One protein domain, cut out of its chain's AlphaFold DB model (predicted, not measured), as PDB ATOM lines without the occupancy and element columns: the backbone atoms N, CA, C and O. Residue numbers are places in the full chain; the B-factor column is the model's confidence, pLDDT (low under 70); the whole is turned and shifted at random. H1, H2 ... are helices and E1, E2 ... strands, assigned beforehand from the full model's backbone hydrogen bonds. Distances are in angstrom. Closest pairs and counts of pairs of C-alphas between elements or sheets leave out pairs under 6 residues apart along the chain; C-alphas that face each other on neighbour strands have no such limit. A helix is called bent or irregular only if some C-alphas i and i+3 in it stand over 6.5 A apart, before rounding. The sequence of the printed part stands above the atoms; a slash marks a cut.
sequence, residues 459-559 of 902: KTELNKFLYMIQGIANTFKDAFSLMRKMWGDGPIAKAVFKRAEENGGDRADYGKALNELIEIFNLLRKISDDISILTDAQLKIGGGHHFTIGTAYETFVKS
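This is residues 459 to 559 of the 902 residues of the protein "DUF4781 domain-containing protein" of Aedes aegypti (UniProt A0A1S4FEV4). A small sheet of three short strands, E1 E2 E3, sits at one side of a cluster of helices whose middle is the long helix H4. H2 and H5 cross H4 on opposite sides, H3 packs steeply on H4 on a third side, and H1 packs on the first part of H4, residues 507 to 514. The printed part has 101 residues, with five named helices and three named strands in the order H1 H2 H3 H4 E1 E2 E3 H5; the class is mostly helix. The sheet, ordered E1 - E2 - E3, is antiparallel, a meander, each strand the antiparallel neighbour of the one before. The whole is compact, with a radius of gyration of the C-alphas of 12.5 A, and spans 36 by 25 by 25 A.

E1 is residues 532 to 534, E2 539 to 541 and E3 545 to 547. H4, residues 507 to 524, is 27.3 A long and begins at C-alpha 507 (240.815, 169.230, 200.786). H3, residues 489 to 503, is 21.1 A long. H2, residues 474 to 487, is 20.4 A long and irregular, with C-alphas 475 and 478 7.5 A apart. H1, residues 459 to 470, is 16.9 A long and begins at C-alpha 459 (227.088, 165.654, 196.082). H5, residues 549 to 558, is 12.4 A long and ends at C-alpha 558 (247.376, 174.873, 222.064).

In the hairpin E1 and E2, N 533 and O 540 are 3.0 A apart, within hydrogen-bond range. In the hairpin E2 and E3, N 547 and O 539 are 2.8 A apart, also within range. H2, H3 and H5 only graze the sheet; H4 is only just on it, with 5 pairs of C-alphas within 10 A, and grazes it too. H4, the hub, touches the four other helices. Its residues 509 to 517 touch H3 at a steep tilt of 61 degrees, opposite ways; the closest C-alphas, of Ala 500 and Asp 509, are 4.7 A apart. H5 touches H4 at a steep tilt of 59 degrees, the same way; the closest C-alphas, of Glu 516 and Tyr 553, are 6.1 A apart. H2 touches H4 residues 515 to 522, closest at the C-alphas of Phe 480 and Ile 518, 6.4 A. H1 touches H4, closest at the C-alphas of Met 468 and Tyr 510, 4.5 A. H1 and H5 are apart. Every O i to N i+4 pair is within hydrogen-bond range in H3; the figures are 6 of 8 in H1, 7 of 10 in H2, 13 of 14 in H4 and 5 of 6 in H5.

The two C-alphas farthest apart, of Lys 459 and Ile 527, are 38.5 A apart. The printed part has no cut and no long link. The mean pLDDT of the printed part is 87.0, and residues 536 to 537 are under 70.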
ATOM      1  N   LYS A 459     225.776 165.813 196.743       76.56
ATOM      2  CA  LYS A 459     227.088 165.654 196.082       76.56
ATOM      3  C   LYS A 459     228.200 166.537 196.682       76.56
ATOM      4  O   LYS A 459     229.362 166.135 196.709       76.56
ATOM      5  N   THR A 460     227.854 167.728 197.163       78.88
ATOM      6  CA  THR A 460     228.772 168.652 197.849       78.88
ATOM      7  C   THR A 460     229.197 168.152 199.229       78.88
ATOM      8  O   THR A 460     230.369 168.268 199.571       78.88
ATOM      9  N   GLU A 461     228.285 167.575 200.011       85.81
ATOM     10  CA  GLU A 461     228.574 167.012 201.337       85.81
ATOM     11  C   GLU A 461     229.343 165.694 201.243       85.81
ATOM     12  O   GLU A 461     230.268 165.473 202.020       85.81
ATOM     13  N   LEU A 462     229.025 164.852 200.255       85.44
ATOM     14  CA  LEU A 462     229.690 163.567 200.033       85.44
ATOM     15  C   LEU A 462     231.215 163.715 199.892       85.44
ATOM     16  O   LEU A 462     231.970 162.995 200.541       85.44
ATOM     17  N   ASN A 463     231.681 164.657 199.068       83.75
ATOM     18  CA  ASN A 463     233.120 164.857 198.871       83.75
ATOM     19  C   ASN A 463     233.797 165.425 200.133       83.75
ATOM     20  O   ASN A 463     234.868 164.948 200.505       83.75
ATOM     21  N   LYS A 464     233.147 166.354 200.852       89.81
ATOM     22  CA  LYS A 464     233.627 166.859 202.155       89.81
ATOM     23  C   LYS A 464     233.740 165.735 203.190       89.81
ATOM     24  O   LYS A 464     234.749 165.635 203.884       89.81
ATOM     25  N   PHE A 465     232.744 164.850 203.246       89.31
ATOM     26  CA  PHE A 465     232.734 163.667 204.105       89.31
ATOM     27  C   PHE A 465     233.892 162.714 203.776       89.31
ATOM     28  O   PHE A 465     234.593 162.273 204.685       89.31
ATOM     29  N   LEU A 466     234.140 162.433 202.492       84.88
ATOM     30  CA  LEU A 466     235.243 161.568 202.059       84.88
ATOM     31  C   LEU A 466     236.620 162.161 202.406       84.88
ATOM     32  O   LEU A 466     237.477 161.435 202.911       84.88
ATOM     33  N   TYR A 467     236.826 163.466 202.205       86.62
ATOM     34  CA  TYR A 467     238.075 164.145 202.580       86.62
ATOM     35  C   TYR A 467     238.279 164.192 204.101       86.62
ATOM     36  O   TYR A 467     239.383 163.927 204.581       86.62
ATOM     37  N   MET A 468     237.209 164.436 204.864       89.94
ATOM     38  CA  MET A 468     237.205 164.359 206.327       89.94
ATOM     39  C   MET A 468     237.694 162.990 206.821       89.94
ATOM     40  O   MET A 468     238.639 162.928 207.605       89.94
ATOM     41  N   ILE A 469     237.090 161.886 206.359       86.88
ATOM     42  CA  ILE A 469     237.448 160.544 206.856       86.88
ATOM     43  C   ILE A 469     238.802 160.040 206.335       86.88
ATOM     44  O   ILE A 469     239.443 159.233 207.008       86.88
ATOM     45  N   GLN A 470     239.261 160.523 205.174       83.88
ATOM     46  CA  GLN A 470     240.606 160.253 204.657       83.88
ATOM     47  C   GLN A 470     241.685 160.888 205.547       83.88
ATOM     48  O   GLN A 470     242.728 160.277 205.777       83.88
ATOM     49  N   GLY A 471     241.451 162.112 206.028       83.81
ATOM     50  CA  GLY A 471     242.429 162.894 206.788       83.81
ATOM     51  C   GLY A 471     242.605 162.495 208.257       83.81
ATOM     52  O   GLY A 471     243.418 163.111 208.947       83.81
ATOM     53  N   ILE A 472     241.875 161.487 208.744       86.50
ATOM     54  CA  ILE A 472     241.983 160.985 210.121       86.50
ATOM     55  C   ILE A 472     243.373 160.378 210.346       86.50
ATOM     56  O   ILE A 472     243.745 159.393 209.699       86.50
ATOM     57  N   ALA A 473     244.121 160.906 211.317       84.62
ATOM     58  CA  ALA A 473     245.393 160.313 211.726       84.62
ATOM     59  C   ALA A 473     245.192 158.861 212.211       84.62
ATOM     60  O   ALA A 473     244.259 158.566 212.958       84.62
ATOM     61  N   ASN A 474     246.076 157.929 211.829       82.69
ATOM     62  CA  ASN A 474     245.908 156.505 212.177       82.69
ATOM     63  C   ASN A 474     245.823 156.252 213.697       82.69
ATOM     64  O   ASN A 474     245.105 155.350 214.119       82.69
ATOM     65  N   THR A 475     246.490 157.078 214.507       86.00
ATOM     66  CA  THR A 475     246.437 157.088 215.981       86.00
ATOM     67  C   THR A 475     245.077 157.479 216.564       86.00
ATOM     68  O   THR A 475     244.819 157.223 217.736       86.00
ATOM     69  N   PHE A 476     244.201 158.108 215.778       89.50
ATOM     70  CA  PHE A 476     242.932 158.679 216.233       89.50
ATOM     71  C   PHE A 476     241.700 157.839 215.868       89.50
ATOM     72  O   PHE A 476     240.593 158.181 216.281       89.50
ATOM     73  N   LYS A 477     241.857 156.715 215.155       85.25
ATOM     74  CA  LYS A 477     240.728 155.884 214.691       85.25
ATOM     75  C   LYS A 477     239.869 155.312 215.825       85.25
ATOM     76  O   LYS A 477     238.643 155.296 215.703       85.25
ATOM     77  N   ASP A 478     240.480 154.914 216.939       87.44
ATOM     78  CA  ASP A 478     239.752 154.389 218.104       87.44
ATOM     79  C   ASP A 478     239.016 155.502 218.859       87.44
ATOM     80  O   ASP A 478     237.834 155.367 219.178       87.44
ATOM     81  N   ALA A 479     239.676 156.648 219.065       89.56
ATOM     82  CA  ALA A 479     239.060 157.826 219.670       89.56
ATOM     83  C   ALA A 479     237.883 158.342 218.826       89.56
ATOM     84  O   ALA A 479     236.805 158.586 219.362       89.56
ATOM     85  N   PHE A 480     238.042 158.410 217.501       91.50
ATOM     86  CA  PHE A 480     236.958 158.744 216.579       91.50
ATOM     87  C   PHE A 480     235.807 157.733 216.657       91.50
ATOM     88  O   PHE A 480     234.643 158.122 216.690       91.50
ATOM     89  N   SER A 481     236.106 156.436 216.768       88.94
ATOM     90  CA  SER A 481     235.089 155.382 216.910       88.94
ATOM     91  C   SER A 481     234.298 155.459 218.223       88.94
ATOM     92  O   SER A 481     233.165 154.976 218.275       88.94
ATOM     93  N   LEU A 482     234.856 156.071 219.274       89.44
ATOM     94  CA  LEU A 482     234.129 156.430 220.497       89.44
ATOM     95  C   LEU A 482     233.323 157.723 220.304       89.44
ATOM     96  O   LEU A 482     232.125 157.741 220.576       89.44
ATOM     97  N   MET A 483     233.938 158.767 219.745       90.69
ATOM     98  CA  MET A 483     233.309 160.064 219.464       90.69
ATOM     99  C   MET A 483     232.043 159.923 218.596       90.69
ATOM    100  O   MET A 483     231.000 160.494 218.910       90.69
ATOM    101  N   ARG A 484     232.091 159.066 217.565       90.88
ATOM    102  CA  ARG A 484     230.940 158.689 216.721       90.88
ATOM    103  C   ARG A 484     229.780 158.070 217.506       90.88
ATOM    104  O   ARG A 484     228.630 158.296 217.145       90.88
ATOM    105  N   LYS A 485     230.049 157.294 218.564       88.94
ATOM    106  CA  LYS A 485     229.002 156.699 219.420       88.94
ATOM    107  C   LYS A 485     228.356 157.731 220.345       88.94
ATOM    108  O   LYS A 485     227.189 157.572 220.677       88.94
ATOM    109  N   MET A 486     229.113 158.752 220.747       87.50
ATOM    110  CA  MET A 486     228.685 159.767 221.716       87.50
ATOM    111  C   MET A 486     227.917 160.926 221.067       87.50
ATOM    112  O   MET A 486     226.897 161.357 221.595       87.50
ATOM    113  N   TRP A 487     228.372 161.413 219.907       88.94
ATOM    114  CA  TRP A 487     227.777 162.574 219.222       88.94
ATOM    115  C   TRP A 487     227.083 162.246 217.889       88.94
ATOM    116  O   TRP A 487     226.290 163.047 217.397       88.94
ATOM    117  N   GLY A 488     227.344 161.074 217.303       87.56
ATOM    118  CA  GLY A 488     226.794 160.674 216.007       87.56
ATOM    119  C   GLY A 488     227.463 161.349 214.801       87.56
ATOM    120  O   GLY A 488     227.993 162.455 214.873       87.56
ATOM    121  N   ASP A 489     227.410 160.677 213.649       86.56
ATOM    122  CA  ASP A 489     228.120 161.104 212.431       86.56
ATOM    123  C   ASP A 489     227.656 162.473 211.890       86.56
ATOM    124  O   ASP A 489     228.445 163.199 211.289       86.56
ATOM    125  N   GLY A 490     226.385 162.836 212.106       86.00
ATOM    126  CA  GLY A 490     225.767 164.058 211.571       86.00
ATOM    127  C   GLY A 490     226.294 165.360 212.194       86.00
ATOM    128  O   GLY A 490     226.830 166.189 211.455       86.00
ATOM    129  N   PRO A 491     226.177 165.557 213.524       89.50
ATOM    130  CA  PRO A 491     226.727 166.732 214.205       89.50
ATOM    131  C   PRO A 491     228.243 166.864 214.020       89.50
ATOM    132  O   PRO A 491     228.735 167.965 213.787       89.50
ATOM    133  N   ILE A 492     228.969 165.737 214.034       91.19
ATOM    134  CA  ILE A 492     230.409 165.688 213.740       91.19
ATOM    135  C   ILE A 492     230.697 166.250 212.343       91.19
ATOM    136  O   ILE A 492     231.486 167.185 212.223       91.19
ATOM    137  N   ALA A 493     230.047 165.725 211.298       89.44
ATOM    138  CA  ALA A 493     230.280 166.174 209.927       89.44
ATOM    139  C   ALA A 493     229.971 167.670 209.753       89.44
ATOM    140  O   ALA A 493     230.802 168.401 209.222       89.44
ATOM    141  N   LYS A 494     228.832 168.156 210.264       89.62
ATOM    142  CA  LYS A 494     228.450 169.579 210.173       89.62
ATOM    143  C   LYS A 494     229.451 170.505 210.862       89.62
ATOM    144  O   LYS A 494     229.889 171.484 210.259       89.62
ATOM    145  N   ALA A 495     229.848 170.182 212.095       90.25
ATOM    146  CA  ALA A 495     230.797 170.993 212.850       90.25
ATOM    147  C   ALA A 495     232.183 171.021 212.177       90.25
ATOM    148  O   ALA A 495     232.790 172.086 212.064       90.25
ATOM    149  N   VAL A 496     232.652 169.875 211.666       92.06
ATOM    150  CA  VAL A 496     233.914 169.772 210.913       92.06
ATOM    151  C   VAL A 496     233.846 170.521 209.582       92.06
ATOM    152  O   VAL A 496     234.798 171.220 209.250       92.06
ATOM    153  N   PHE A 497     232.747 170.426 208.826       91.56
ATOM    154  CA  PHE A 497     232.604 171.128 207.543       91.56
ATOM    155  C   PHE A 497     232.649 172.643 207.738       91.56
ATOM    156  O   PHE A 497     233.417 173.312 207.051       91.56
ATOM    157  N   LYS A 498     231.918 173.168 208.730       90.69
ATOM    158  CA  LYS A 498     231.968 174.588 209.098       90.69
ATOM    159  C   LYS A 498     233.394 175.025 209.456       90.69
ATOM    160  O   LYS A 498     233.884 176.015 208.927       90.69
ATOM    161  N   ARG A 499     234.092 174.258 210.303       90.62
ATOM    162  CA  ARG A 499     235.480 174.547 210.702       90.62
ATOM    163  C   ARG A 499     236.479 174.445 209.540       90.62
ATOM    164  O   ARG A 499     237.485 175.148 209.534       90.62
ATOM    165  N   ALA A 500     236.229 173.576 208.566       91.44
ATOM    166  CA  ALA A 500     237.041 173.491 207.358       91.44
ATOM    167  C   ALA A 500     236.815 174.706 206.447       91.44
ATOM    168  O   ALA A 500     237.779 175.293 205.970       91.44
ATOM    169  N   GLU A 501     235.560 175.129 206.267       90.19
ATOM    170  CA  GLU A 501     235.184 176.336 205.517       90.19
ATOM    171  C   GLU A 501     235.761 177.615 206.149       90.19
ATOM    172  O   GLU A 501     236.291 178.455 205.426       90.19
ATOM    173  N   GLU A 502     235.771 177.720 207.484       87.44
ATOM    174  CA  GLU A 502     236.452 178.791 208.241       87.44
ATOM    175  C   GLU A 502     237.964 178.892 207.934       87.44
ATOM    176  O   GLU A 502     238.532 179.977 208.037       87.44
ATOM    177  N   ASN A 503     238.623 177.787 207.557       83.88
ATOM    178  CA  ASN A 503     240.055 177.754 207.217       83.88
ATOM    179  C   ASN A 503     240.346 178.024 205.722       83.88
ATOM    180  O   ASN A 503     241.508 178.211 205.365       83.88
ATOM    181  N   GLY A 504     239.321 178.052 204.859       85.31
ATOM    182  CA  GLY A 504     239.450 178.175 203.398       85.31
ATOM    183  C   GLY A 504     238.671 177.112 202.613       85.31
ATOM    184  O   GLY A 504     238.309 177.336 201.458       85.31
ATOM    185  N   GLY A 505     238.335 175.986 203.250       86.75
ATOM    186  CA  GLY A 505     237.508 174.921 202.678       86.75
ATOM    187  C   GLY A 505     238.254 173.956 201.757       86.75
ATOM    188  O   GLY A 505     237.601 173.250 200.979       86.75
ATOM    189  N   ASP A 506     239.586 173.912 201.835       87.75
ATOM    190  CA  ASP A 506     240.440 173.077 200.994       87.75
ATOM    191  C   ASP A 506     240.406 171.598 201.418       87.75
ATOM    192  O   ASP A 506     240.027 171.242 202.536       87.75
ATOM    193  N   ARG A 507     240.848 170.691 200.534       84.88
ATOM    194  CA  ARG A 507     240.815 169.230 200.786       84.88
ATOM    195  C   ARG A 507     241.482 168.821 202.109       84.88
ATOM    196  O   ARG A 507     241.026 167.878 202.755       84.88
ATOM    197  N   ALA A 508     242.554 169.509 202.503       87.19
ATOM    198  CA  ALA A 508     243.284 169.232 203.739       87.19
ATOM    199  C   ALA A 508     242.536 169.702 205.004       87.19
ATOM    200  O   ALA A 508     242.683 169.083 206.063       87.19
ATOM    201  N   ASP A 509     241.711 170.749 204.903       90.94
ATOM    202  CA  ASP A 509     241.076 171.383 206.061       90.94
ATOM    203  C   ASP A 509     240.037 170.481 206.725       90.94
ATOM    204  O   ASP A 509     239.952 170.462 207.949       90.94
ATOM    205  N   TYR A 510     239.301 169.672 205.958       90.75
ATOM    206  CA  TYR A 510     238.338 168.703 206.504       90.75
ATOM    207  C   TYR A 510     239.009 167.635 207.376       90.75
ATOM    208  O   TYR A 510     238.467 167.239 208.408       90.75
ATOM    209  N   GLY A 511     240.207 167.187 206.986       90.31
ATOM    210  CA  GLY A 511     241.017 166.265 207.782       90.31
ATOM    211  C   GLY A 511     241.579 166.934 209.036       90.31
ATOM    212  O   GLY A 511     241.441 166.413 210.142       90.31
ATOM    213  N   LYS A 512     242.163 168.126 208.870       92.12
ATOM    214  CA  LYS A 512     242.703 168.949 209.962       92.12
ATOM    215  C   LYS A 512     241.635 169.266 211.014       92.12
ATOM    216  O   LYS A 512     241.845 168.972 212.183       92.12
ATOM    217  N   ALA A 513     240.480 169.788 210.602       92.81
ATOM    218  CA  ALA A 513     239.368 170.158 211.476       92.81
ATOM    219  C   ALA A 513     238.784 168.964 212.252       92.81
ATOM    220  O   ALA A 513     238.368 169.123 213.400       92.81
ATOM    221  N   LEU A 514     238.784 167.759 211.667       93.69
ATOM    222  CA  LEU A 514     238.402 166.554 212.400       93.69
ATOM    223  C   LEU A 514     239.483 166.114 213.403       93.69
ATOM    224  O   LEU A 514     239.147 165.726 214.518       93.69
ATOM    225  N   ASN A 515     240.769 166.206 213.055       93.88
ATOM    226  CA  ASN A 515     241.844 165.918 214.010       93.88
ATOM    227  C   ASN A 515     241.835 166.927 215.184       93.88
ATOM    228  O   ASN A 515     241.891 166.490 216.332       93.88
ATOM    229  N   GLU A 516     241.624 168.230 214.927       93.12
ATOM    230  CA  GLU A 516     241.395 169.265 215.960       93.12
ATOM    231  C   GLU A 516     240.254 168.850 216.921       93.12
ATOM    232  O   GLU A 516     240.414 168.891 218.143       93.12
ATOM    233  N   LEU A 517     239.122 168.373 216.383       93.88
ATOM    234  CA  LEU A 517     237.972 167.901 217.170       93.88
ATOM    235  C   LEU A 517     238.267 166.635 217.996       93.88
ATOM    236  O   LEU A 517     237.819 166.534 219.141       93.88
ATOM    237  N   ILE A 518     239.019 165.676 217.450       93.25
ATOM    238  CA  ILE A 518     239.371 164.435 218.160       93.25
ATOM    239  C   ILE A 518     240.372 164.710 219.297       93.25
ATOM    240  O   ILE A 518     240.324 164.036 220.331       93.25
ATOM    241  N   GLU A 519     241.247 165.706 219.164       92.94
ATOM    242  CA  GLU A 519     242.134 166.131 220.255       92.94
ATOM    243  C   GLU A 519     241.352 166.794 221.399       92.94
ATOM    244  O   GLU A 519     241.542 166.411 222.556       92.94
ATOM    245  N   ILE A 520     240.383 167.670 221.093       92.50
ATOM    246  CA  ILE A 520     239.451 168.232 222.092       92.50
ATOM    247  C   ILE A 520     238.669 167.112 222.804       92.50
ATOM    248  O   ILE A 520     238.615 167.077 224.035       92.50
ATOM    249  N   PHE A 521     238.105 166.159 222.054       91.94
ATOM    250  CA  PHE A 521     237.391 165.002 222.613       91.94
ATOM    251  C   PHE A 521     238.278 164.174 223.563       91.94
ATOM    252  O   PHE A 521     237.844 163.800 224.653       91.94
ATOM    253  N   ASN A 522     239.545 163.936 223.207       90.88
ATOM    254  CA  ASN A 522     240.493 163.219 224.068       90.88
ATOM    255  C   ASN A 522     240.940 164.003 225.317       90.88
ATOM    256  O   ASN A 522     241.436 163.373 226.255       90.88
ATOM    257  N   LEU A 523     240.786 165.331 225.358       89.62
ATOM    258  CA  LEU A 523     240.960 166.118 226.584       89.62
ATOM    259  C   LEU A 523     239.728 166.034 227.486       89.62
ATOM    260  O   LEU A 523     239.871 165.716 228.665       89.62
ATOM    261  N   LEU A 524     238.529 166.249 226.935       89.31
ATOM    262  CA  LEU A 524     237.260 166.176 227.675       89.31
ATOM    263  C   LEU A 524     237.107 164.826 228.393       89.31
ATOM    264  O   LEU A 524     236.861 164.779 229.599       89.31
ATOM    265  N   ARG A 525     237.412 163.733 227.682       88.31
ATOM    266  CA  ARG A 525     237.372 162.351 228.185       88.31
ATOM    267  C   ARG A 525     238.346 162.046 229.339       88.31
ATOM    268  O   ARG A 525     238.260 160.984 229.947       88.31
ATOM    269  N   LYS A 526     239.287 162.943 229.664       86.69
ATOM    270  CA  LYS A 526     240.154 162.836 230.864       86.69
ATOM    271  C   LYS A 526     239.528 163.444 232.122       86.69
ATOM    272  O   LYS A 526     240.130 163.370 233.193       86.69
ATOM    273  N   ILE A 527     238.363 164.075 231.991       84.62
ATOM    274  CA  ILE A 527     237.638 164.738 233.077       84.62
ATOM    275  C   ILE A 527     236.347 163.969 233.361       84.62
ATOM    276  O   ILE A 527     236.120 163.576 234.502       84.62
ATOM    277  N   SER A 528     235.536 163.718 232.330       78.56
ATOM    278  CA  SER A 528     234.343 162.862 232.373       78.56
ATOM    279  C   SER A 528     233.877 162.563 230.940       78.56
ATOM    280  O   SER A 528     234.180 163.331 230.027       78.56
ATOM    281  N   ASP A 529     233.141 161.472 230.728       71.88
ATOM    282  CA  ASP A 529     232.571 161.143 229.414       71.88
ATOM    283  C   ASP A 529     231.362 162.052 229.072       71.88
ATOM    284  O   ASP A 529     231.273 162.578 227.963       71.88
ATOM    285  N   ASP A 530     230.478 162.332 230.039       74.75
ATOM    286  CA  ASP A 530     229.170 162.977 229.797       74.75
ATOM    287  C   ASP A 530     229.181 164.525 229.788       74.75
ATOM    288  O   ASP A 530     228.149 165.159 229.565       74.75
ATOM    289  N   ILE A 531     230.326 165.183 230.009       80.56
ATOM    290  CA  ILE A 531     230.405 166.660 230.140       80.56
ATOM    291  C   ILE A 531     230.327 167.433 228.812       80.56
ATOM    292  O   ILE A 531     230.648 168.626 228.792       80.56
ATOM    293  N   SER A 532     229.977 166.800 227.687       85.81
ATOM    294  CA  SER A 532     230.038 167.473 226.383       85.81
ATOM    295  C   SER A 532     229.013 167.014 225.345       85.81
ATOM    296  O   SER A 532     228.876 165.830 225.037       85.81
ATOM    297  N   ILE A 533     228.335 167.991 224.739       85.25
ATOM    298  CA  ILE A 533     227.305 167.791 223.714       85.25
ATOM    299  C   ILE A 533     227.718 168.559 222.461       85.25
ATOM    300  O   ILE A 533     227.690 169.792 222.443       85.25
ATOM    301  N   LEU A 534     228.080 167.846 221.393       86.69
ATOM    302  CA  LEU A 534     228.260 168.460 220.081       86.69
ATOM    303  C   LEU A 534     226.900 168.643 219.400       86.69
ATOM    304  O   LEU A 534     226.127 167.698 219.253       86.69
ATOM    305  N   THR A 535     226.620 169.868 218.966       81.62
ATOM    306  CA  THR A 535     225.430 170.222 218.181       81.62
ATOM    307  C   THR A 535     225.832 170.616 216.761       81.62
ATOM    308  O   THR A 535     227.000 170.891 216.501       81.62
ATOM    309  N   ASP A 536     224.853 170.713 215.858       68.94
ATOM    310  CA  ASP A 536     225.033 171.132 214.457       68.94
ATOM    311  C   ASP A 536     225.844 172.434 214.252       68.94
ATOM    312  O   ASP A 536     226.360 172.651 213.157       68.94
ATOM    313  N   ALA A 537     225.942 173.309 215.265       64.12
ATOM    314  CA  ALA A 537     226.582 174.625 215.160       64.12
ATOM    315  C   ALA A 537     227.735 174.880 216.152       64.12
ATOM    316  O   ALA A 537     228.591 175.727 215.869       64.12
ATOM    317  N   GLN A 538     227.733 174.213 217.315       83.94
ATOM    318  CA  GLN A 538     228.621 174.484 218.457       83.94
ATOM    319  C   GLN A 538     228.859 173.228 219.315       83.94
ATOM    320  O   GLN A 538     227.966 172.392 219.485       83.94
ATOM    321  N   LEU A 539     230.040 173.149 219.929       89.94
ATOM    322  CA  LEU A 539     230.354 172.237 221.027       89.94
ATOM    323  C   LEU A 539     229.898 172.874 222.348       89.94
ATOM    324  O   LEU A 539     230.283 174.005 222.642       89.94
ATOM    325  N   LYS A 540     229.097 172.165 223.147       90.19
ATOM    326  CA  LYS A 540     228.740 172.580 224.512       90.19
ATOM    327  C   LYS A 540     229.533 171.779 225.540       90.19
ATOM    328  O   LYS A 540     229.655 170.566 225.387       90.19
ATOM    329  N   ILE A 541     230.041 172.451 226.574       88.75
ATOM    330  CA  ILE A 541     230.858 171.863 227.650       88.75
ATOM    331  C   ILE A 541     230.240 172.193 229.018       88.75
ATOM    332  O   ILE A 541     229.777 173.316 229.250       88.75
ATOM    333  N   GLY A 542     230.240 171.219 229.932       84.38
ATOM    334  CA  GLY A 542     229.690 171.355 231.283       84.38
ATOM    335  C   GLY A 542     228.201 171.711 231.265       84.38
ATOM    336  O   GLY A 542     227.444 171.221 230.429       84.38
ATOM    337  N   GLY A 543     227.782 172.616 232.152       78.88
ATOM    338  CA  GLY A 543     226.394 173.092 232.221       78.88
ATOM    339  C   GLY A 543     225.925 173.962 231.042       78.88
ATOM    340  O   GLY A 543     224.771 174.386 231.048       78.88
ATOM    341  N   GLY A 544     226.775 174.244 230.041       86.12
ATOM    342  CA  GLY A 544     226.379 174.996 228.841       86.12
ATOM    343  C   GLY A 544     227.360 176.062 228.341       86.12
ATOM    344  O   GLY A 544     226.913 177.060 227.778       86.12
ATOM    345  N   HIS A 545     228.674 175.904 228.520       89.50
ATOM    346  CA  HIS A 545     229.650 176.774 227.847       89.50
ATOM    347  C   HIS A 545     229.690 176.453 226.352       89.50
ATOM    348  O   HIS A 545     229.885 175.297 225.983       89.50
ATOM    349  N   HIS A 546     229.510 177.455 225.493       89.19
ATOM    350  CA  HIS A 546     229.423 177.284 224.038       89.19
ATOM    351  C   HIS A 546     230.772 177.556 223.367       89.19
ATOM    352  O   HIS A 546     231.333 178.622 223.587       89.19
ATOM    353  N   PHE A 547     231.275 176.658 222.517       88.69
ATOM    354  CA  PHE A 547     232.531 176.825 221.770       88.69
ATOM    355  C   PHE A 547     232.380 176.432 220.290       88.69
ATOM    356  O   PHE A 547     231.560 175.581 219.933       88.69
ATOM    357  N   THR A 548     233.213 177.006 219.418       87.94
ATOM    358  CA  THR A 548     233.524 176.429 218.095       87.94
ATOM    359  C   THR A 548     234.702 175.454 218.214       87.94
ATOM    360  O   THR A 548     235.422 175.458 219.217       87.94
ATOM    361  N   ILE A 549     234.928 174.621 217.187       89.19
ATOM    362  CA  ILE A 549     236.099 173.725 217.149       89.19
ATOM    363  C   ILE A 549     237.395 174.544 217.231       89.19
ATOM    364  O   ILE A 549     238.277 174.194 218.007       89.19
ATOM    365  N   GLY A 550     237.478 175.667 216.506       86.81
ATOM    366  CA  GLY A 550     238.634 176.563 216.547       86.81
ATOM    367  C   GLY A 550     238.897 177.104 217.951       86.81
ATOM    368  O   GLY A 550     239.952 176.835 218.517       86.81
ATOM    369  N   THR A 551     237.910 177.771 218.561       87.06
ATOM    370  CA  THR A 551     238.068 178.361 219.903       87.06
ATOM    371  C   THR A 551     238.433 177.309 220.950       87.06
ATOM    372  O   THR A 551     239.301 177.554 221.781       87.06
ATOM    373  N   ALA A 552     237.831 176.113 220.897       89.12
ATOM    374  CA  ALA A 552     238.140 175.031 221.831       89.12
ATOM    375  C   ALA A 552     239.542 174.434 221.606       89.12
ATOM    376  O   ALA A 552     240.240 174.133 222.572       89.12
ATOM    377  N   TYR A 553     239.984 174.283 220.355       89.25
ATOM    378  CA  TYR A 553     241.320 173.768 220.045       89.25
ATOM    379  C   TYR A 553     242.409 174.739 220.519       89.25
ATOM    380  O   TYR A 553     243.389 174.338 221.146       89.25
ATOM    381  N   GLU A 554     242.222 176.035 220.283       86.56
ATOM    382  CA  GLU A 554     243.187 177.053 220.700       86.56
ATOM    383  C   GLU A 554     243.188 177.246 222.225       86.56
ATOM    384  O   GLU A 554     244.255 177.271 222.834       86.56
ATOM    385  N   THR A 555     242.011 177.243 222.859       85.94
ATOM    386  CA  THR A 555     241.865 177.402 224.317       85.94
ATOM    387  C   THR A 555     242.356 176.191 225.116       85.94
ATOM    388  O   THR A 555     242.982 176.369 226.161       85.94
ATOM    389  N   PHE A 556     242.084 174.957 224.670       87.94
ATOM    390  CA  PHE A 556     242.331 173.748 225.476       87.94
ATOM    391  C   PHE A 556     243.503 172.887 224.992       87.94
ATOM    392  O   PHE A 556     244.099 172.185 225.807       87.94
ATOM    393  N   VAL A 557     243.835 172.913 223.694       86.94
ATOM    394  CA  VAL A 557     244.912 172.080 223.124       86.94
ATOM    395  C   VAL A 557     246.204 172.885 222.969       86.94
ATOM    396  O   VAL A 557     247.228 172.493 223.531       86.94
ATOM    397  N   LYS A 558     246.171 174.038 222.276       84.56
ATOM    398  CA  LYS A 558     247.376 174.873 222.064       84.56
ATOM    399  C   LYS A 558     247.966 175.440 223.362       84.56
ATOM    400  O   LYS A 558     249.182 175.574 223.450       84.56
ATOM    401  N   SER A 559     247.133 175.733 224.363       75.62
ATOM    402  CA  SER A 559     247.548 176.227 225.690       75.62
ATOM    403  C   SER A 559     248.357 175.214 226.519       75.62
ATOM    404  O   SER A 559     248.958 175.572 227.536       75.62
TER     405      SER A 559